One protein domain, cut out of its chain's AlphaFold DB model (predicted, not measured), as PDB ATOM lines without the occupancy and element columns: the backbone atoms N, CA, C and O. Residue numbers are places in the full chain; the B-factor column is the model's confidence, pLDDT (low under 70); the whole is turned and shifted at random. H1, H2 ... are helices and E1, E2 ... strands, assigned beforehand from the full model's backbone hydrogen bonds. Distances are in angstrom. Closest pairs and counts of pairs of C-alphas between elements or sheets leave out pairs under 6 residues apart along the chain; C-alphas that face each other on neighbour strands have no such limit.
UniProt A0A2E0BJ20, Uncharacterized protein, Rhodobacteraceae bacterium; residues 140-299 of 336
ATOM      1  N   SER A 140     130.868 185.568 190.832       92.12
ATOM      2  CA  SER A 140     130.968 186.870 190.192       92.12
ATOM      3  C   SER A 140     131.498 186.753 188.772       92.12
ATOM      4  O   SER A 140     132.438 186.010 188.519       92.12
ATOM      5  N   ILE A 141     130.879 187.470 187.833       94.31
ATOM      6  CA  ILE A 141     131.209 187.414 186.407       94.31
ATOM      7  C   ILE A 141     131.750 188.770 185.975       94.31
ATOM      8  O   ILE A 141     131.103 189.808 186.131       94.31
ATOM      9  N   SER A 142     132.950 188.760 185.408       93.50
ATOM     10  CA  SER A 142     133.626 189.960 184.933       93.50
ATOM     11  C   SER A 142     134.235 189.746 183.553       93.50
ATOM     12  O   SER A 142     134.780 188.688 183.234       93.50
ATOM     13  N   LEU A 143     134.165 190.780 182.722       90.25
ATOM     14  CA  LEU A 143     134.890 190.828 181.462       90.25
ATOM     15  C   LEU A 143     136.337 191.240 181.730       90.25
ATOM     16  O   LEU A 143     136.592 192.195 182.467       90.25
ATOM     17  N   SER A 144     137.291 190.576 181.077       89.62
ATOM     18  CA  SER A 144     138.684 191.021 181.062       89.62
ATOM     19  C   SER A 144     138.787 192.458 180.538       89.62
ATOM     20  O   SER A 144     137.992 192.909 179.709       89.62
ATOM     21  N   LYS A 145     139.821 193.186 180.969       85.56
ATOM     22  CA  LYS A 145     140.054 194.572 180.531       85.56
ATOM     23  C   LYS A 145     140.131 194.704 179.004       85.56
ATOM     24  O   LYS A 145     139.711 195.718 178.446       85.56
ATOM     25  N   ASN A 146     140.631 193.667 178.334       83.06
ATOM     26  CA  ASN A 146     140.698 193.611 176.880       83.06
ATOM     27  C   ASN A 146     139.300 193.486 176.256       83.06
ATOM     28  O   ASN A 146     139.010 194.247 175.338       83.06
ATOM     29  N   CYS A 147     138.418 192.624 176.784       85.69
ATOM     30  CA  CYS A 147     137.024 192.555 176.326       85.69
ATOM     31  C   CYS A 147     136.310 193.899 176.481       85.69
ATOM     32  O   CYS A 147     135.734 194.398 175.519       85.69
ATOM     33  N   GLN A 148     136.412 194.515 177.665       86.62
ATOM     34  CA  GLN A 148     135.777 195.809 177.938       86.62
ATOM     35  C   GLN A 148     136.240 196.882 176.944       86.62
ATOM     36  O   GLN A 148     135.423 197.590 176.365       86.62
ATOM     37  N   THR A 149     137.550 196.945 176.687       86.44
ATOM     38  CA  THR A 149     138.132 197.895 175.729       86.44
ATOM     39  C   THR A 149     137.631 197.624 174.308       86.44
ATOM     40  O   THR A 149     137.266 198.551 173.592       86.44
ATOM     41  N   MET A 150     137.592 196.363 173.869       87.94
ATOM     42  CA  MET A 150     137.124 196.033 172.519       87.94
ATOM     43  C   MET A 150     135.662 196.430 172.298       87.94
ATOM     44  O   MET A 150     135.347 196.956 171.233       87.94
ATOM     45  N   ILE A 151     134.802 196.239 173.302       89.62
ATOM     46  CA  ILE A 151     133.387 196.629 173.251       89.62
ATOM     47  C   ILE A 151     133.248 198.161 173.249       89.62
ATOM     48  O   ILE A 151     132.558 198.708 172.392       89.62
ATOM     49  N   GLU A 152     133.954 198.863 174.143       89.38
ATOM     50  CA  GLU A 152     133.905 200.332 174.255       89.38
ATOM     51  C   GLU A 152     134.296 201.039 172.946       89.38
ATOM     52  O   GLU A 152     133.661 202.016 172.549       89.38
ATOM     53  N   TYR A 153     135.310 200.526 172.243       89.94
ATOM     54  CA  TYR A 153     135.788 201.098 170.979       89.94
ATOM     55  C   TYR A 153     135.142 200.482 169.725       89.94
ATOM     56  O   TYR A 153     135.544 200.827 168.612       89.94
ATOM     57  N   GLY A 154     134.158 199.587 169.872       85.31
ATOM     58  CA  GLY A 154     133.457 198.957 168.745       85.31
ATOM     59  C   GLY A 154     134.364 198.116 167.837       85.31
ATOM     60  O   GLY A 154     134.167 198.074 166.621       85.31
ATOM     61  N   LEU A 155     135.394 197.487 168.406       85.94
ATOM     62  CA  LEU A 155     136.296 196.592 167.682       85.94
ATOM     63  C   LEU A 155     135.623 195.234 167.452       85.94
ATOM     64  O   LEU A 155     134.828 194.778 168.270       85.94
ATOM     65  N   TYR A 156     135.972 194.556 166.354       83.00
ATOM     66  CA  TYR A 156     135.480 193.202 166.096       83.00
ATOM     67  C   TYR A 156     135.921 192.257 167.220       83.00
ATOM     68  O   TYR A 156     137.120 192.075 167.442       83.00
ATOM     69  N   THR A 157     134.953 191.681 167.930       83.44
ATOM     70  CA  THR A 157     135.176 190.821 169.090       83.44
ATOM     71  C   THR A 157     134.084 189.765 169.202       83.44
ATOM     72  O   THR A 157     132.957 189.996 168.775       83.44
ATOM     73  N   ASN A 158     134.429 188.629 169.808       86.50
ATOM     74  CA  ASN A 158     133.469 187.607 170.222       86.50
ATOM     75  C   ASN A 158     133.085 187.749 171.707       86.50
ATOM     76  O   ASN A 158     132.310 186.940 172.204       86.50
ATOM     77  N   CYS A 159     133.642 188.732 172.430       88.19
ATOM     78  CA  CYS A 159     133.298 188.967 173.832       88.19
ATOM     79  C   CYS A 159     131.797 189.226 173.989       88.19
ATOM     80  O   CYS A 159     131.284 190.110 173.296       88.19
ATOM     81  N   PRO A 160     131.122 188.549 174.930       92.50
ATOM     82  CA  PRO A 160     129.769 188.924 175.296       92.50
ATOM     83  C   PRO A 160     129.772 190.293 175.976       92.50
ATOM     84  O   PRO A 160     130.742 190.688 176.631       92.50
ATOM     85  N   THR A 161     128.672 191.013 175.822       92.06
ATOM     86  CA  THR A 161     128.431 192.284 176.506       92.06
ATOM     87  C   THR A 161     127.900 192.039 177.913       92.06
ATOM     88  O   THR A 161     127.244 191.029 178.174       92.06
ATOM     89  N   TYR A 162     128.126 192.971 178.839       92.62
ATOM     90  CA  TYR A 162     127.472 192.891 180.143       92.62
ATOM     91  C   TYR A 162     125.954 192.906 180.006       92.62
ATOM     92  O   TYR A 162     125.279 192.261 180.796       92.62
ATOM     93  N   ARG A 163     125.404 193.560 178.980       92.38
ATOM     94  CA  ARG A 163     123.965 193.530 178.702       92.38
ATOM     95  C   ARG A 163     123.437 192.106 178.518       92.38
ATOM     96  O   ARG A 163     122.413 191.772 179.103       92.38
ATOM     97  N   GLU A 164     124.144 191.283 177.747       91.69
ATOM     98  CA  GLU A 164     123.788 189.875 177.520       91.69
ATOM     99  C   GLU A 164     124.009 189.032 178.779       91.69
ATOM    100  O   GLU A 164     123.147 188.250 179.169       91.69
ATOM    101  N   LEU A 165     125.147 189.220 179.454       92.31
ATOM    102  CA  LEU A 165     125.475 188.462 180.663       92.31
ATOM    103  C   LEU A 165     124.500 188.746 181.810       92.31
ATOM    104  O   LEU A 165     124.170 187.839 182.568       92.31
ATOM    105  N   VAL A 166     124.033 189.990 181.940       91.38
ATOM    106  CA  VAL A 166     123.072 190.389 182.975       91.38
ATOM    107  C   VAL A 166     121.732 189.697 182.782       91.38
ATOM    108  O   VAL A 166     121.160 189.222 183.754       91.38
ATOM    109  N   GLU A 167     121.246 189.618 181.544       89.81
ATOM    110  CA  GLU A 167     119.973 188.959 181.239       89.81
ATOM    111  C   GLU A 167     120.022 187.448 181.504       89.81
ATOM    112  O   GLU A 167     119.024 186.864 181.920       89.81
ATOM    113  N   LEU A 168     121.186 186.826 181.293       90.88
ATOM    114  CA  LEU A 168     121.364 185.381 181.436       90.88
ATOM    115  C   LEU A 168     121.683 184.934 182.866       90.88
ATOM    116  O   LEU A 168     121.212 183.880 183.285       90.88
ATOM    117  N   PHE A 169     122.501 185.696 183.595       92.50
ATOM    118  CA  PHE A 169     123.144 185.196 184.813       92.50
ATOM    119  C   PHE A 169     122.917 186.049 186.057       92.50
ATOM    120  O   PHE A 169     123.076 185.528 187.155       92.50
ATOM    121  N   ASP A 170     122.600 187.342 185.945       90.38
ATOM    122  CA  ASP A 170     122.554 188.199 187.131       90.38
ATOM    123  C   ASP A 170     121.321 187.908 187.986       90.38
ATOM    124  O   ASP A 170     120.189 188.153 187.573       90.38
ATOM    125  N   THR A 171     121.538 187.421 189.206       88.69
ATOM    126  CA  THR A 171     120.442 187.185 190.151       88.69
ATOM    127  C   THR A 171     120.242 188.374 191.094       88.69
ATOM    128  O   THR A 171     119.178 188.537 191.673       88.69
ATOM    129  N   THR A 172     121.207 189.289 191.205       88.12
ATOM    130  CA  THR A 172     121.243 190.293 192.277       88.12
ATOM    131  C   THR A 172     120.034 191.238 192.365       88.12
ATOM    132  O   THR A 172     119.434 191.653 191.376       88.12
ATOM    133  N   ASN A 173     119.725 191.690 193.586       86.69
ATOM    134  CA  ASN A 173     118.738 192.737 193.829       86.69
ATOM    135  C   ASN A 173     119.319 194.127 193.484       86.69
ATOM    136  O   ASN A 173     120.258 194.574 194.158       86.69
ATOM    137  N   PRO A 174     118.722 194.880 192.535       86.88
ATOM    138  CA  PRO A 174     119.243 196.183 192.114       86.88
ATOM    139  C   PRO A 174     119.280 197.253 193.214       86.88
ATOM    140  O   PRO A 174     120.004 198.241 193.109       86.88
ATOM    141  N   THR A 175     118.495 197.079 194.281       84.75
ATOM    142  CA  THR A 175     118.448 198.019 195.411       84.75
ATOM    143  C   THR A 175     119.712 197.932 196.265       84.75
ATOM    144  O   THR A 175     120.185 198.952 196.758       84.75
ATOM    145  N   ALA A 176     120.264 196.726 196.430       85.25
ATOM    146  CA  ALA A 176     121.464 196.479 197.226       85.25
ATOM    147  C   ALA A 176     122.725 196.478 196.352       85.25
ATOM    148  O   ALA A 176     123.706 197.161 196.650       85.25
ATOM    149  N   SER A 177     122.674 195.745 195.241       87.19
ATOM    150  CA  SER A 177     123.793 195.549 194.319       87.19
ATOM    151  C   SER A 177     123.875 196.621 193.231       87.19
ATOM    152  O   SER A 177     124.666 196.483 192.307       87.19
ATOM    153  N   GLY A 178     123.091 197.695 193.307       89.44
ATOM    154  CA  GLY A 178     123.096 198.768 192.312       89.44
ATOM    155  C   GLY A 178     122.352 198.418 191.020       89.44
ATOM    156  O   GLY A 178     121.973 197.275 190.780       89.44
ATOM    157  N   HIS A 179     122.142 199.422 190.174       90.56
ATOM    158  CA  HIS A 179     121.390 199.304 188.925       90.56
ATOM    159  C   HIS A 179     122.292 199.513 187.711       90.56
ATOM    160  O   HIS A 179     123.335 200.168 187.788       90.56
ATOM    161  N   PHE A 180     121.866 198.969 186.576       92.88
ATOM    162  CA  PHE A 180     122.575 199.101 185.313       92.88
ATOM    163  C   PHE A 180     122.167 200.375 184.572       92.88
ATOM    164  O   PHE A 180     120.979 200.674 184.436       92.88
ATOM    165  N   ILE A 181     123.159 201.114 184.078       92.12
ATOM    166  CA  ILE A 181     122.975 202.253 183.175       92.12
ATOM    167  C   ILE A 181     123.555 201.909 181.811       92.12
ATOM    168  O   ILE A 181     124.660 201.379 181.716       92.12
ATOM    169  N   ASP A 182     122.809 202.247 180.762       91.31
ATOM    170  CA  ASP A 182     123.267 202.146 179.382       91.31
ATOM    171  C   ASP A 182     124.284 203.255 179.062       91.31
ATOM    172  O   ASP A 182     123.989 204.446 179.177       91.31
ATOM    173  N   MET A 183     125.483 202.847 178.655       87.94
ATOM    174  CA  MET A 183     126.584 203.723 178.249       87.94
ATOM    175  C   MET A 183     126.610 203.962 176.729       87.94
ATOM    176  O   MET A 183     127.496 204.649 176.222       87.94
ATOM    177  N   GLY A 184     125.656 203.395 175.986       85.69
ATOM    178  CA  GLY A 184     125.535 203.471 174.530       85.69
ATOM    179  C   GLY A 184     126.221 202.319 173.792       85.69
ATOM    180  O   GLY A 184     125.750 201.919 172.730       85.69
ATOM    181  N   TYR A 185     127.293 201.760 174.359       85.88
ATOM    182  CA  TYR A 185     128.010 200.593 173.824       85.88
ATOM    183  C   TYR A 185     127.773 199.314 174.644       85.88
ATOM    184  O   TYR A 185     127.788 198.224 174.085       85.88
ATOM    185  N   ASP A 186     127.525 199.442 175.949       89.62
ATOM    186  CA  ASP A 186     127.194 198.352 176.873       89.62
ATOM    187  C   ASP A 186     126.502 198.937 178.120       89.62
ATOM    188  O   ASP A 186     126.275 200.148 178.207       89.62
ATOM    189  N   VAL A 187     126.160 198.099 179.094       91.75
ATOM    190  CA  VAL A 187     125.660 198.516 180.405       91.75
ATOM    191  C   VAL A 187     126.764 198.502 181.457       91.75
ATOM    192  O   VAL A 187     127.710 197.720 181.389       91.75
ATOM    193  N   LYS A 188     126.628 199.368 182.460       90.44
ATOM    194  CA  LYS A 188     127.525 199.419 183.614       90.44
ATOM    195  C   LYS A 188     126.737 199.466 184.909       90.44
ATOM    196  O   LYS A 188     125.769 200.225 185.009       90.44
ATOM    197  N   ARG A 189     127.176 198.708 185.911       91.50
ATOM    198  CA  ARG A 189     126.565 198.711 187.239       91.50
ATOM    199  C   ARG A 189     127.014 199.933 188.037       91.50
ATOM    200  O   ARG A 189     128.207 200.220 188.160       91.50
ATOM    201  N   ILE A 190     126.058 200.669 188.602       89.38
ATOM    202  CA  ILE A 190     126.328 201.823 189.465       89.38
ATOM    203  C   ILE A 190     125.435 201.837 190.712       89.38
ATOM    204  O   ILE A 190     124.376 201.217 190.758       89.38
ATOM    205  N   GLY A 191     125.854 202.588 191.733       86.62
ATOM    206  CA  GLY A 191     125.064 202.763 192.956       86.62
ATOM    207  C   GLY A 191     125.045 201.534 193.869       86.62
ATOM    208  O   GLY A 191     124.067 201.326 194.578       86.62
ATOM    209  N   ILE A 192     126.106 200.723 193.838       89.19
ATOM    210  CA  ILE A 192     126.293 199.573 194.731       89.19
ATOM    211  C   ILE A 192     126.378 200.075 196.179       89.19
ATOM    212  O   ILE A 192     127.147 200.994 196.471       89.19
ATOM    213  N   MET A 193     125.594 199.489 197.089       85.56
ATOM    214  CA  MET A 193     125.646 199.848 198.506       85.56
ATOM    215  C   MET A 193     126.943 199.357 199.164       85.56
ATOM    216  O   MET A 193     127.446 198.263 198.883       85.56
ATOM    217  N   ASP A 194     127.447 200.126 200.130       81.94
ATOM    218  CA  ASP A 194     128.556 199.678 200.971       81.94
ATOM    219  C   ASP A 194     128.174 198.391 201.709       81.94
ATOM    220  O   ASP A 194     127.159 198.327 202.404       81.94
ATOM    221  N   ARG A 195     129.027 197.366 201.599       80.75
ATOM    222  CA  ARG A 195     128.796 196.043 202.206       80.75
ATOM    223  C   ARG A 195     127.509 195.355 201.735       80.75
ATOM    224  O   ARG A 195     126.957 194.555 202.486       80.75
ATOM    225  N   HIS A 196     127.068 195.615 200.502       82.94
ATOM    226  CA  HIS A 196     125.877 194.993 199.909       82.94
ATOM    227  C   HIS A 196     125.882 193.458 199.972       82.94
ATOM    228  O   HIS A 196     124.820 192.872 200.108       82.94
ATOM    229  N   TRP A 197     127.042 192.789 199.959       78.12
ATOM    230  CA  TRP A 197     127.112 191.327 200.111       78.12
ATOM    231  C   TRP A 197     126.438 190.820 201.397       78.12
ATOM    232  O   TRP A 197     125.883 189.730 201.401       78.12
ATOM    233  N   LYS A 198     126.421 191.629 202.469       80.81
ATOM    234  CA  LYS A 198     125.747 191.282 203.731       80.81
ATOM    235  C   LYS A 198     124.230 191.234 203.619       80.81
ATOM    236  O   LYS A 198     123.593 190.585 204.436       80.81
ATOM    237  N   PHE A 199     123.653 191.938 202.646       81.00
ATOM    238  CA  PHE A 199     122.215 191.897 202.388       81.00
ATOM    239  C   PHE A 199     121.751 190.468 202.074       81.00
ATOM    240  O   PHE A 199     120.670 190.072 202.485       81.00
ATOM    241  N   TYR A 200     122.606 189.688 201.411       78.12
ATOM    242  CA  TYR A 200     122.305 188.320 201.000       78.12
ATOM    243  C   TYR A 200     122.666 187.272 202.065       78.12
ATOM    244  O   TYR A 200     122.234 186.135 201.955       78.12
ATOM    245  N   GLU A 201     123.387 187.638 203.137       73.06
ATOM    246  CA  GLU A 201     123.707 186.721 204.252       73.06
ATOM    247  C   GLU A 201     122.458 186.323 205.067       73.06
ATOM    248  O   GLU A 201     122.515 185.394 205.868       73.06
ATOM    249  N   THR A 202     121.339 187.040 204.907       67.75
ATOM    250  CA  THR A 202     120.084 186.786 205.635       67.75
ATOM    251  C   THR A 202     119.069 185.936 204.871       67.75
ATOM    252  O   THR A 202     118.016 185.634 205.432       67.75
ATOM    253  N   GLU A 203     119.344 185.580 203.614       62.66
ATOM    254  CA  GLU A 203     118.465 184.729 202.804       62.66
ATOM    255  C   GLU A 203     119.066 183.321 202.680       62.66
ATOM    256  O   GLU A 203     120.175 183.149 202.179       62.66
ATOM    257  N   ASP A 204     118.338 182.305 203.154       53.94
ATOM    258  CA  ASP A 204     118.749 180.904 203.017       53.94
ATOM    259  C   ASP A 204     118.594 180.445 201.551       53.94
ATOM    260  O   ASP A 204     117.537 180.635 200.949       53.94
ATOM    261  N   ASN A 205     119.617 179.769 201.009       53.03
ATOM    262  CA  ASN A 205     119.648 179.142 199.673       53.03
ATOM    263  C   ASN A 205     119.504 180.102 198.478       53.03
ATOM    264  O   ASN A 205     118.694 179.866 197.579       53.03
ATOM    265  N   TYR A 206     120.307 181.163 198.451       62.66
ATOM    266  CA  TYR A 206     120.374 182.065 197.307       62.66
ATOM    267  C   TYR A 206     121.675 181.869 196.516       62.66
ATOM    268  O   TYR A 206     122.746 182.257 196.985       62.66
ATOM    269  N   ASP A 207     121.584 181.306 195.307       71.31
ATOM    270  CA  ASP A 207     122.707 181.252 194.364       71.31
ATOM    271  C   ASP A 207     122.972 182.667 193.828       71.31
ATOM    272  O   ASP A 207     122.374 183.145 192.856       71.31
ATOM    273  N   LEU A 208     123.832 183.395 194.542       86.19
ATOM    274  CA  LEU A 208     124.132 184.786 194.242       86.19
ATOM    275  C   LEU A 208     125.161 184.872 193.117       86.19
ATOM    276  O   LEU A 208     126.356 184.663 193.338       86.19
ATOM    277  N   VAL A 209     124.696 185.259 191.934       89.62
ATOM    278  CA  VAL A 209     125.527 185.504 190.759       89.62
ATOM    279  C   VAL A 209     125.473 186.992 190.435       89.62
ATOM    280  O   VAL A 209     124.409 187.542 190.150       89.62
ATOM    281  N   MET A 210     126.628 187.656 190.508       91.44
ATOM    282  CA  MET A 210     126.752 189.091 190.241       91.44
ATOM    283  C   MET A 210     127.614 189.363 189.012       91.44
ATOM    284  O   MET A 210     128.813 189.080 188.995       91.44
ATOM    285  N   VAL A 211     127.007 189.983 188.010       92.75
ATOM    286  CA  VAL A 211     127.648 190.488 186.798       92.75
ATOM    287  C   VAL A 211     128.104 191.933 187.022       92.75
ATOM    288  O   VAL A 211     127.380 192.738 187.617       92.75
ATOM    289  N   ASP A 212     129.308 192.259 186.542       91.62
ATOM    290  CA  ASP A 212     129.994 193.542 186.786       91.62
ATOM    291  C   ASP A 212     130.119 193.870 188.299       91.62
ATOM    292  O   ASP A 212     129.642 194.907 188.769       91.62
ATOM    293  N   PRO A 213     130.699 192.955 189.104       90.06
ATOM    294  CA  PRO A 213     130.812 193.093 190.559       90.06
ATOM    295  C   PRO A 213     131.812 194.187 190.977       90.06
ATOM    296  O   PRO A 213     132.755 194.516 190.251       90.06
ATOM    297  N   ASP A 214     131.685 194.684 192.211       88.56
ATOM    298  CA  ASP A 214     132.733 195.502 192.826       88.56
ATOM    299  C   ASP A 214     133.900 194.638 193.359       88.56
ATOM    300  O   ASP A 214     133.799 193.422 193.544       88.56
ATOM    301  N   ALA A 215     135.050 195.269 193.617       85.06
ATOM    302  CA  ALA A 215     136.233 194.557 194.112       85.06
ATOM    303  C   ALA A 215     136.005 193.829 195.461       85.06
ATOM    304  O   ALA A 215     136.488 192.701 195.618       85.06
ATOM    305  N   PRO A 216     135.280 194.411 196.441       83.62
ATOM    306  CA  PRO A 216     134.901 193.698 197.657       83.62
ATOM    307  C   PRO A 216     134.118 192.403 197.412       83.62
ATOM    308  O   PRO A 216     134.467 191.382 198.011       83.62
ATOM    309  N   PHE A 217     133.108 192.415 196.537       84.75
ATOM    310  CA  PHE A 217     132.321 191.229 196.210       84.75
ATOM    311  C   PHE A 217     133.170 190.177 195.499       84.75
ATOM    312  O   PHE A 217     133.211 189.032 195.945       84.75
ATOM    313  N   GLN A 218     133.956 190.584 194.492       84.88
ATOM    314  CA  GLN A 218     134.891 189.693 193.792       84.88
ATOM    315  C   GLN A 218     135.808 188.944 194.767       84.88
ATOM    316  O   GLN A 218     136.012 187.742 194.636       84.88
ATOM    317  N   SER A 219     136.325 189.628 195.795       79.88
ATOM    318  CA  SER A 219     137.226 189.021 196.786       79.88
ATOM    319  C   SER A 219     136.582 187.942 197.673       79.88
ATOM    320  O   SER A 219     137.306 187.164 198.305       79.88
ATOM    321  N   LYS A 220     135.244 187.917 197.721       78.69
ATOM    322  CA  LYS A 220     134.384 187.047 198.537       78.69
ATOM    323  C   LYS A 220     133.576 186.048 197.701       78.69
ATOM    324  O   LYS A 220     132.662 185.424 198.228       78.69
ATOM    325  N   SER A 221     133.891 185.919 196.419       83.81
ATOM    326  CA  SER A 221     133.158 185.094 195.459       83.81
ATOM    327  C   SER A 221     134.128 184.266 194.621       83.81
ATOM    328  O   SER A 221     135.318 184.586 194.552       83.81
ATOM    329  N   ILE A 222     133.609 183.251 193.939       87.25
ATOM    330  CA  ILE A 222     134.295 182.601 192.825       87.25
ATOM    331  C   ILE A 222     134.245 183.562 191.634       87.25
ATOM    332  O   ILE A 222     133.170 183.871 191.119       87.25
ATOM    333  N   ALA A 223     135.402 184.077 191.222       89.12
ATOM    334  CA  ALA A 223     135.495 185.073 190.159       89.12
ATOM    335  C   ALA A 223     135.665 184.412 188.785       89.12
ATOM    336  O   ALA A 223     136.724 183.864 188.486       89.12
ATOM    337  N   ILE A 224     134.653 184.507 187.931       91.81
ATOM    338  CA  ILE A 224     134.699 184.122 186.521       91.81
ATOM    339  C   ILE A 224     135.160 185.336 185.706       91.81
ATOM    340  O   ILE A 224     134.523 186.391 185.701       91.81
ATOM    341  N   GLU A 225     136.293 185.198 185.023       91.69
ATOM    342  CA  GLU A 225     136.872 186.227 184.159       91.69
ATOM    343  C   GLU A 225     136.861 185.778 182.695       91.69
ATOM    344  O   GLU A 225     137.575 184.848 182.309       91.69
ATOM    345  N   ILE A 226     136.090 186.484 181.870       90.69
ATOM    346  CA  ILE A 226     135.931 186.190 180.442       90.69
ATOM    347  C   ILE A 226     137.036 186.890 179.640       90.69
ATOM    348  O   ILE A 226     137.181 188.119 179.668       90.69
ATOM    349  N   GLN A 227     137.839 186.109 178.921       89.00
ATOM    350  CA  GLN A 227     138.955 186.597 178.108       89.00
ATOM    351  C   GLN A 227     138.507 187.093 176.734       89.00
ATOM    352  O   GLN A 227     137.463 186.711 176.221       89.00
ATOM    353  N   ALA A 228     139.342 187.932 176.114       82.75
ATOM    354  CA  ALA A 228     139.066 188.492 174.790       82.75
ATOM    355  C   ALA A 228     139.276 187.518 173.626       82.75
ATOM    356  O   ALA A 228     138.738 187.716 172.539       82.75
ATOM    357  N   SER A 229     140.061 186.470 173.845       81.81
ATOM    358  CA  SER A 229     140.373 185.472 172.834       81.81
ATOM    359  C   SER A 229     140.358 184.080 173.438       81.81
ATOM    360  O   SER A 229     140.519 183.908 174.649       81.81
ATOM    361  N   LYS A 230     140.232 183.085 172.560       83.06
ATOM    362  CA  LYS A 230     140.540 181.694 172.885       83.06
ATOM    363  C   LYS A 230     141.969 181.584 173.422       83.06
ATOM    364  O   LYS A 230     142.848 182.354 173.019       83.06
ATOM    365  N   PHE A 231     142.189 180.657 174.342       76.88
ATOM    366  CA  PHE A 231     143.496 180.424 174.954       76.88
ATOM    367  C   PHE A 231     143.692 178.938 175.226       76.88
ATOM    368  O   PHE A 231     142.734 178.201 175.414       76.88
ATOM    369  N   THR A 232     144.944 178.500 175.277       69.25
ATOM    370  CA  THR A 232     145.309 177.120 175.605       69.25
ATOM    371  C   THR A 232     146.099 177.099 176.899       69.25
ATOM    372  O   THR A 232     146.929 177.980 177.142       69.25
ATOM    373  N   THR A 233     145.871 176.094 177.732       63.22
ATOM    374  CA  THR A 233     146.549 175.952 179.022       63.22
ATOM    375  C   THR A 233     147.135 174.564 179.178       63.22
ATOM    376  O   THR A 233     146.641 173.602 178.601       63.22
ATOM    377  N   LEU A 234     148.211 174.468 179.957       58.56
ATOM    378  CA  LEU A 234     148.885 173.211 180.294       58.56
ATOM    379  C   LEU A 234     148.342 172.589 181.591       58.56
ATOM    380  O   LEU A 234     148.909 171.622 182.090       58.56
ATOM    381  N   SER A 235     147.288 173.169 182.173       57.34
ATOM    382  CA  SER A 235     146.557 172.603 183.306       57.34
ATOM    383  C   SER A 235     145.197 173.282 183.451       57.34
ATOM    384  O   SER A 235     145.132 174.516 183.480       57.34
ATOM    385  N   VAL A 236     144.142 172.478 183.621       53.44
ATOM    386  CA  VAL A 236     142.787 172.950 183.969       53.44
ATOM    387  C   VAL A 236     142.766 173.569 185.361       53.44
ATOM    388  O   VAL A 236     142.106 174.581 185.559       53.44
ATOM    389  N   ILE A 237     143.517 173.008 186.317       55.19
ATOM    390  CA  ILE A 237     143.531 173.445 187.718       55.19
ATOM    391  C   ILE A 237     144.957 173.839 188.122       55.19
ATOM    392  O   ILE A 237     145.903 173.062 187.997       55.19
ATOM    393  N   GLY A 238     145.119 175.047 188.654       51.66
ATOM    394  CA  GLY A 238     146.351 175.483 189.304       51.66
ATOM    395  C   GLY A 238     147.445 176.067 188.402       51.66
ATOM    396  O   GLY A 238     147.194 176.556 187.297       51.66
ATOM    397  N   SER A 239     148.669 176.116 188.934       45.38
ATOM    398  CA  SER A 239     149.879 176.479 188.182       45.38
ATOM    399  C   SER A 239     150.411 175.274 187.412       45.38
ATOM    400  O   SER A 239     150.231 174.152 187.876       45.38
ATOM    401  N   ASP A 240     151.064 175.532 186.273       43.72
ATOM    402  CA  ASP A 240     151.560 174.537 185.315       43.72
ATOM    403  C   ASP A 240     152.009 173.233 185.978       43.72
ATOM    404  O   ASP A 240     153.012 173.177 186.694       43.72
ATOM    405  N   ASN A 241     151.274 172.162 185.688       45.03
ATOM    406  CA  ASN A 241     151.792 170.825 185.864       45.03
ATOM    407  C   ASN A 241     152.898 170.663 184.820       45.03
ATOM    408  O   ASN A 241     152.635 170.335 183.667       45.03
ATOM    409  N   SER A 242     154.156 170.807 185.233       40.69
ATOM    410  CA  SER A 242     155.357 170.427 184.464       40.69
ATOM    411  C   SER A 242     155.395 168.938 184.050       40.69
ATOM    412  O   SER A 242     156.409 168.442 183.572       40.69
ATOM    413  N   ARG A 243     154.282 168.220 184.229       44.78
ATOM    414  CA  ARG A 243     154.049 166.787 184.044       44.78
ATOM    415  C   ARG A 243     153.298 166.441 182.762       44.78
ATOM    416  O   ARG A 243     153.103 165.263 182.502       44.78
ATOM    417  N   SER A 244     152.928 167.419 181.935       39.72
ATOM    418  CA  SER A 244     152.568 167.138 180.541       39.72
ATOM    419  C   SER A 244     153.802 166.931 179.653       39.72
ATOM    420  O   SER A 244     153.661 166.710 178.464       39.72
ATOM    421  N   PHE A 245     155.020 166.939 180.202       37.38
ATOM    422  CA  PHE A 245     156.220 166.509 179.489       37.38
ATOM    423  C   PHE A 245     156.394 164.988 179.589       37.38
ATOM    424  O   PHE A 245     157.273 164.496 180.292       37.38
ATOM    425  N   ASN A 246     155.592 164.230 178.837       43.00
ATOM    426  CA  ASN A 246     156.131 162.986 178.288       43.00
ATOM    427  C   ASN A 246     157.107 163.392 177.181       43.00
ATOM    428  O   ASN A 246     156.833 164.346 176.457       43.00
ATOM    429  N   GLN A 247     158.239 162.698 177.045       48.59
ATOM    430  CA  GLN A 247     159.388 163.051 176.184       48.59
ATOM    431  C   GLN A 247     159.076 163.289 174.677       48.59
ATOM    432  O   GLN A 247     159.995 163.493 173.891       48.59
ATOM    433  N   SER A 248     157.804 163.275 174.255       47.66
ATOM    434  CA  SER A 248     157.333 163.567 172.893       47.66
ATOM    435  C   SER A 248     155.915 164.170 172.777       47.66
ATOM    436  O   SER A 248     155.468 164.411 171.656       47.66
ATOM    437  N   SER A 249     155.175 164.443 173.863       43.50
ATOM    438  CA  SER A 249     153.829 165.043 173.752       43.50
ATOM    439  C   SER A 249     153.323 165.672 175.043       43.50
ATOM    440  O   SER A 249     153.571 165.114 176.110       43.50
ATOM    441  N   TYR A 250     152.539 166.748 174.923       54.06
ATOM    442  CA  TYR A 250     151.837 167.394 176.033       54.06
ATOM    443  C   TYR A 250     150.349 167.595 175.729       54.06
ATOM    444  O   TYR A 250     149.970 167.890 174.595       54.06
ATOM    445  N   THR A 251     149.505 167.423 176.749       52.16
ATOM    446  CA  THR A 251     148.066 167.709 176.669       52.16
ATOM    447  C   THR A 251     147.828 169.177 176.987       52.16
ATOM    448  O   THR A 251     148.276 169.672 178.026       52.16
ATOM    449  N   THR A 252     147.124 169.867 176.097       56.47
ATOM    450  CA  THR A 252     146.592 171.208 176.332       56.47
ATOM    451  C   THR A 252     145.083 171.166 176.479       56.47
ATOM    452  O   THR A 252     144.396 170.411 175.793       56.47
ATOM    453  N   TRP A 253     144.582 172.016 177.368       65.75
ATOM    454  CA  TRP A 253     143.162 172.282 177.542       65.75
ATOM    455  C   TRP A 253     142.840 173.639 176.956       65.75
ATOM    456  O   TRP A 253     143.539 174.624 177.227       65.75
ATOM    457  N   GLU A 254     141.795 173.692 176.149       76.56
ATOM    458  CA  GLU A 254     141.384 174.929 175.513       76.56
ATOM    459  C   GLU A 254     140.339 175.663 176.356       76.56
ATOM    460  O   GLU A 254     139.437 175.070 176.939       76.56
ATOM    461  N   ASN A 255     140.446 176.989 176.378       76.19
ATOM    462  CA  ASN A 255     139.370 177.926 176.689       76.19
ATOM    463  C   ASN A 255     138.835 177.938 178.131       76.19
ATOM    464  O   ASN A 255     137.983 178.772 178.433       76.19
ATOM    465  N   PHE A 256     139.374 177.114 179.031       80.31
ATOM    466  CA  PHE A 256     138.998 177.074 180.443       80.31
ATOM    467  C   PHE A 256     140.220 176.892 181.359       80.31
ATOM    468  O   PHE A 256     141.120 176.102 181.068       80.31
ATOM    469  N   LYS A 257     140.262 177.624 182.480       77.50
ATOM    470  CA  LYS A 257     141.276 177.463 183.536       77.50
ATOM    471  C   LYS A 257     140.763 177.889 184.902       77.50
ATOM    472  O   LYS A 257     140.240 178.982 185.058       77.50
ATOM    473  N   GLN A 258     141.060 177.108 185.925       78.00
ATOM    474  CA  GLN A 258     140.735 177.368 187.320       78.00
ATOM    475  C   GLN A 258     142.013 177.558 188.153       78.00
ATOM    476  O   GLN A 258     143.006 176.849 187.999       78.00
ATOM    477  N   THR A 259     142.020 178.524 189.072       68.81
ATOM    478  CA  THR A 259     143.121 178.706 190.039       68.81
ATOM    479  C   THR A 259     143.074 177.665 191.166       68.81
ATOM    480  O   THR A 259     141.984 177.170 191.461       68.81
ATOM    481  N   PRO A 260     144.191 177.395 191.880       57.03
ATOM    482  CA  PRO A 260     144.149 176.539 193.066       57.03
ATOM    483  C   PRO A 260     143.116 177.089 194.064       57.03
ATOM    484  O   PRO A 260     143.100 178.295 194.315       57.03
ATOM    485  N   ASN A 261     142.255 176.224 194.609       65.62
ATOM    486  CA  ASN A 261     141.157 176.548 195.542       65.62
ATOM    487  C   ASN A 261     139.902 177.189 194.918       65.62
ATOM    488  O   ASN A 261     139.139 177.843 195.623       65.62
ATOM    489  N   CYS A 262     139.704 177.056 193.606       72.88
ATOM    490  CA  CYS A 262     138.548 177.587 192.874       72.88
ATOM    491  C   CYS A 262     138.173 179.056 193.130       72.88
ATOM    492  O   CYS A 262     137.028 179.467 192.999       72.88
ATOM    493  N   LYS A 263     139.143 179.895 193.481       81.00
ATOM    494  CA  LYS A 263     138.863 181.313 193.723       81.00
ATOM    495  C   LYS A 263     138.585 182.088 192.432       81.00
ATOM    496  O   LYS A 263     137.856 183.075 192.443       81.00
ATOM    497  N   LYS A 264     139.213 181.676 191.332       83.38
ATOM    498  CA  LYS A 264     139.091 182.306 190.023       83.38
ATOM    499  C   LYS A 264     139.002 181.250 188.926       83.38
ATOM    500  O   LYS A 264     139.793 180.306 188.910       83.38
ATOM    501  N   ILE A 265     138.080 181.465 188.001       86.94
ATOM    502  CA  ILE A 265     137.903 180.718 186.760       86.94
ATOM    503  C   ILE A 265     138.128 181.698 185.608       86.94
ATOM    504  O   ILE A 265     137.671 182.836 185.637       86.94
ATOM    505  N   ILE A 266     138.886 181.282 184.609       84.94
ATOM    506  CA  ILE A 266     139.175 182.027 183.393       84.94
ATOM    507  C   ILE A 266     138.531 181.250 182.256       84.94
ATOM    508  O   ILE A 266     138.761 180.048 182.135       84.94
ATOM    509  N   VAL A 267     137.740 181.934 181.436       88.56
ATOM    510  CA  VAL A 267     136.967 181.314 180.356       88.56
ATOM    511  C   VAL A 267     137.084 182.126 179.069       88.56
ATOM    512  O   VAL A 267     137.278 183.343 179.104       88.56
ATOM    513  N   ALA A 268     137.047 181.458 177.920       87.69
ATOM    514  CA  ALA A 268     137.025 182.111 176.615       87.69
ATOM    515  C   ALA A 268     135.675 182.817 176.364       87.69
ATOM    516  O   ALA A 268     134.702 182.560 177.075       87.69
ATOM    517  N   PRO A 269     135.586 183.707 175.358       87.62
ATOM    518  CA  PRO A 269     134.347 184.406 175.047       87.62
ATOM    519  C   PRO A 269     133.405 183.501 174.233       87.62
ATOM    520  O   PRO A 269     133.230 183.687 173.030       87.62
ATOM    521  N   ASP A 270     132.853 182.485 174.896       89.38
ATOM    522  CA  ASP A 270     131.887 181.522 174.360       89.38
ATOM    523  C   ASP A 270     130.744 181.339 175.369       89.38
ATOM    524  O   ASP A 270     130.977 180.918 176.499       89.38
ATOM    525  N   ILE A 271     129.514 181.686 174.978       88.69
ATOM    526  CA  ILE A 271     128.341 181.689 175.869       88.69
ATOM    527  C   ILE A 271     128.032 180.299 176.435       88.69
ATOM    528  O   ILE A 271     127.631 180.199 177.596       88.69
ATOM    529  N   GLU A 272     128.228 179.235 175.659       88.44
ATOM    530  CA  GLU A 272     127.941 177.874 176.122       88.44
ATOM    531  C   GLU A 272     128.940 177.463 177.210       88.44
ATOM    532  O   GLU A 272     128.555 177.013 178.292       88.44
ATOM    533  N   LEU A 273     130.223 177.746 176.976       86.88
ATOM    534  CA  LEU A 273     131.284 177.489 177.945       86.88
ATOM    535  C   LEU A 273     131.172 178.388 179.186       86.88
ATOM    536  O   LEU A 273     131.460 177.946 180.296       86.88
ATOM    537  N   ILE A 274     130.736 179.641 179.024       89.31
ATOM    538  CA  ILE A 274     130.467 180.554 180.143       89.31
ATOM    539  C   ILE A 274     129.325 180.011 181.001       89.31
ATOM    540  O   ILE A 274     129.458 180.002 182.220       89.31
ATOM    541  N   THR A 275     128.245 179.518 180.390       89.06
ATOM    542  CA  THR A 275     127.122 178.902 181.118       89.06
ATOM    543  C   THR A 275     127.602 177.728 181.966       89.06
ATOM    544  O   THR A 275     127.373 177.715 183.173       89.06
ATOM    545  N   GLN A 276     128.371 176.811 181.373       84.62
ATOM    546  CA  GLN A 276     128.947 175.679 182.106       84.62
ATOM    547  C   GLN A 276     129.904 176.134 183.214       84.62
ATOM    548  O   GLN A 276     129.898 175.571 184.303       84.62
ATOM    549  N   ALA A 277     130.702 177.181 182.980       86.31
ATOM    550  CA  ALA A 277     131.584 177.740 184.002       86.31
ATOM    551  C   ALA A 277     130.804 178.351 185.180       86.31
ATOM    552  O   ALA A 277     131.256 178.250 186.321       86.31
ATOM    553  N   VAL A 278     129.648 178.974 184.919       87.94
ATOM    554  CA  VAL A 278     128.752 179.511 185.954       87.94
ATOM    555  C   VAL A 278     128.117 178.379 186.748       87.94
ATOM    556  O   VAL A 278     128.200 178.400 187.971       87.94
ATOM    557  N   GLU A 279     127.555 177.368 186.088       84.94
ATOM    558  CA  GLU A 279     126.976 176.193 186.753       84.94
ATOM    559  C   GLU A 279     128.021 175.453 187.595       84.94
ATOM    560  O   GLU A 279     127.786 175.145 188.764       84.94
ATOM    561  N   TYR A 280     129.214 175.247 187.037       81.94
ATOM    562  CA  TYR A 280     130.350 174.671 187.746       81.94
ATOM    563  C   TYR A 280     130.724 175.504 188.981       81.94
ATOM    564  O   TYR A 280     130.923 174.947 190.059       81.94
ATOM    565  N   ALA A 281     130.771 176.838 188.870       84.38
ATOM    566  CA  ALA A 281     131.069 177.722 189.995       84.38
ATOM    567  C   ALA A 281     129.981 177.696 191.082       84.38
ATOM    568  O   ALA A 281     130.315 177.588 192.260       84.38
ATOM    569  N   VAL A 282     128.699 177.746 190.700       82.88
ATOM    570  CA  VAL A 282     127.553 177.662 191.628       82.88
ATOM    571  C   VAL A 282     127.567 176.330 192.383       82.88
ATOM    572  O   VAL A 282     127.364 176.292 193.594       82.88
ATOM    573  N   ASN A 283     127.956 175.243 191.714       74.81
ATOM    574  CA  ASN A 283     128.132 173.924 192.327       74.81
ATOM    575  C   ASN A 283     129.417 173.790 193.170       74.81
ATOM    576  O   ASN A 283     129.861 172.679 193.474       74.81
ATOM    577  N   ASN A 284     130.020 174.907 193.592       71.62
ATOM    578  CA  ASN A 284     131.274 174.962 194.344       71.62
ATOM    579  C   ASN A 284     132.436 174.255 193.633       71.62
ATOM    580  O   ASN A 284     133.292 173.647 194.283       71.62
ATOM    581  N   CYS A 285     132.464 174.355 192.305       71.12
ATOM    582  CA  CYS A 285     133.484 173.774 191.440       71.12
ATOM    583  C   CYS A 285     133.513 172.249 191.488       71.12
ATOM    584  O   CYS A 285     134.575 171.628 191.442       71.12
ATOM    585  N   ASN A 286     132.320 171.667 191.587       63.12
ATOM    586  CA  ASN A 286     132.086 170.238 191.475       63.12
ATOM    587  C   ASN A 286     131.208 169.984 190.242       63.12
ATOM    588  O   ASN A 286     130.275 170.744 189.977       63.12
ATOM    589  N   GLY A 287     131.510 168.918 189.504       59.09
ATOM    590  CA  GLY A 287     130.853 168.575 188.240       59.09
ATOM    591  C   GLY A 287     131.836 168.492 187.073       59.09
ATOM    592  O   GLY A 287     132.986 168.923 187.178       59.09
ATOM    593  N   GLU A 288     131.384 167.915 185.964       56.34
ATOM    594  CA  GLU A 288     132.156 167.826 184.724       56.34
ATOM    595  C   GLU A 288     131.805 168.990 183.790       56.34
ATOM    596  O   GLU A 288     130.668 169.459 183.763       56.34
ATOM    597  N   ILE A 289     132.789 169.463 183.022       62.56
ATOM    598  CA  ILE A 289     132.591 170.460 181.965       62.56
ATOM    599  C   ILE A 289     132.680 169.713 180.638       62.56
ATOM    600  O   ILE A 289     133.763 169.299 180.222       62.56
ATOM    601  N   GLU A 290     131.536 169.524 179.988       55.75
ATOM    602  CA  GLU A 290     131.410 168.673 178.801       55.75
ATOM    603  C   GLU A 290     132.135 169.252 177.572       55.75
ATOM    604  O   GLU A 290     132.601 168.502 176.716       55.75
ATOM    605  N   VAL A 291     132.283 170.581 177.486       58.53
ATOM    606  CA  VAL A 291     132.830 171.284 176.303       58.53
ATOM    607  C   VAL A 291     134.350 171.521 176.397       58.53
ATOM    608  O   VAL A 291     134.927 172.349 175.691       58.53
ATOM    609  N   LEU A 292     135.055 170.774 177.251       59.19
ATOM    610  CA  LEU A 292     136.517 170.834 177.305       59.19
ATOM    611  C   LEU A 292     137.143 170.103 176.111       59.19
ATOM    612  O   LEU A 292     137.379 168.895 176.139       59.19
ATOM    613  N   GLU A 293     137.483 170.857 175.066       57.94
ATOM    614  CA  GLU A 293     138.335 170.349 173.994       57.94
ATOM    615  C   GLU A 293     139.755 170.103 174.532       57.94
ATOM    616  O   GLU A 293     140.416 170.998 175.076       57.94
ATOM    617  N   THR A 294     140.222 168.862 174.389       53.97
ATOM    618  CA  THR A 294     141.597 168.469 174.708       53.97
ATOM    619  C   THR A 294     142.366 168.232 173.421       53.97
ATOM    620  O   THR A 294     141.930 167.504 172.528       53.97
ATOM    621  N   THR A 295     143.539 168.844 173.326       52.94
ATOM    622  CA  THR A 295     144.453 168.647 172.204       52.94
ATOM    623  C   THR A 295     145.731 168.000 172.715       52.94
ATOM    624  O   THR A 295     146.416 168.518 173.597       52.94
ATOM    625  N   VAL A 296     146.051 166.822 172.175       54.59
ATOM    626  CA  VAL A 296     147.340 166.166 172.414       54.59
ATOM    627  C   VAL A 296     148.312 166.700 171.372       54.59
ATOM    628  O   VAL A 296     148.228 166.361 170.192       54.59
ATOM    629  N   VAL A 297     149.229 167.565 171.798       51.81
ATOM    630  CA  VAL A 297     150.270 168.093 170.920       51.81
ATOM    631  C   VAL A 297     151.444 167.125 170.942       51.81
ATOM    632  O   VAL A 297     152.153 167.014 171.944       51.81
ATOM    633  N   HIS A 298     151.668 166.432 169.828       49.75
ATOM    634  CA  HIS A 298     152.896 165.675 169.610       49.75
ATOM    635  C   HIS A 298     154.017 166.642 169.227       49.75
ATOM    636  O   HIS A 298     153.904 167.384 168.251       49.75
ATOM    637  N   GLN A 299     155.105 166.651 169.995       44.91
ATOM    638  CA  GLN A 299     156.325 167.321 169.568       44.91
ATOM    639  C   GLN A 299     156.895 166.531 168.395       44.91
ATOM    640  O   GLN A 299     157.371 165.408 168.565       44.91
TER     641      GLN A 299
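What this domain is: This is residues 140 to 299 of the 336 residues of an uncharacterized protein of Rhodobacteraceae bacterium (UniProt A0A2E0BJ20). A twisted sheet of five strands, E4, E1, E5, E8 and E7, makes the core, with H2 and H5 packed over one face in two layers, helices on one side of a sheet. Beyond its E4 edge are the hairpin E2 and E3 and helix H3; beyond its E7 edge, the two-stranded ribbon E6 and E9 and a long loop make the far end of the longest axis. The printed part has 160 residues, under half of them in named elements, in the order E1 H1 H2 E2 E3 H3 E4 H4 E5 E6 E7 E8 H5 E9; the class is mixed, helices and strands, and so is the five-stranded sheet, parallel but for E7. The whole is compact, radius of gyration of the C-alphas 17.1 A, spanning 57 by 40 by 23 A.

Where its parts are: The large sheet holds E4, residues 209 to 211, E1, 140 to 143, from C-alpha 140 at (130.968, 186.870, 190.192), E5, 222 to 226, 13.0 A long, E8, 264 to 267, and E7, 256 to 258. The helices are H5, 271 to 282, 16.3 A, H2, 162 to 169, 10.0 A, H1, 145 to 152, 10.5 A, H4, 215 to 218, and H3, 196 to 202, 11.6 A. The other strands are E2, 179 to 182, E3, 187 to 190, E6, 249 to 254, 16.0 A, and E9, 294 to 298, 12.7 A, ending at C-alpha 298 (152.896, 165.675, 169.610).

How they stand to each other: In the sheet, N 142 of E1 and O 224 of E5 are 2.9 A apart, and N 265 of E8 and O 223 of E5 2.8 A. E4, H4 and E5 form a split strand-helix-strand unit, E1 between its strands, with a right-handed crossover. H5 runs along the strands over E5, height over the sheet 8.5 A; its closest C-alphas to E5 are Ala 281 and Ile 222, 6.5 A. On the same face, H2 lies only just over E4, with 3 of its C-alphas, at a height of 6.0 A. H1 and H4 only graze the sheet. The closest C-alphas of H2 and E3 are Arg 163 and Val 187, 5.5 A. In the hairpin E2 and E3, N 181 and O 188 are 2.9 A apart; in antiparallel E6 and E9, N 252 and O 295 are 2.9 A apart. E6 runs on into E7 at 93 degrees. H3 and H4 are close but not clearly touching, C-alphas of Trp 197 and Phe 217 6.5 A apart. Every O i to N i+4 pair is within hydrogen-bond range in H1, H2 and H5; H3 has 0 of 3, but 3 of 4 O i to N i+3 pairs, and H4 is too short for an i+4 pair.

The domain as a whole: The farthest C-alphas, Thr 175 and Gln 247, are 57.2 A apart. The printed part has no cut; the links E5 to E6 and H5 to E9 are long. Mean pLDDT of the printed part is 77.4, with residues 202 to 206, 232 to 253, 259 to 261 and 286 to 299 under 70.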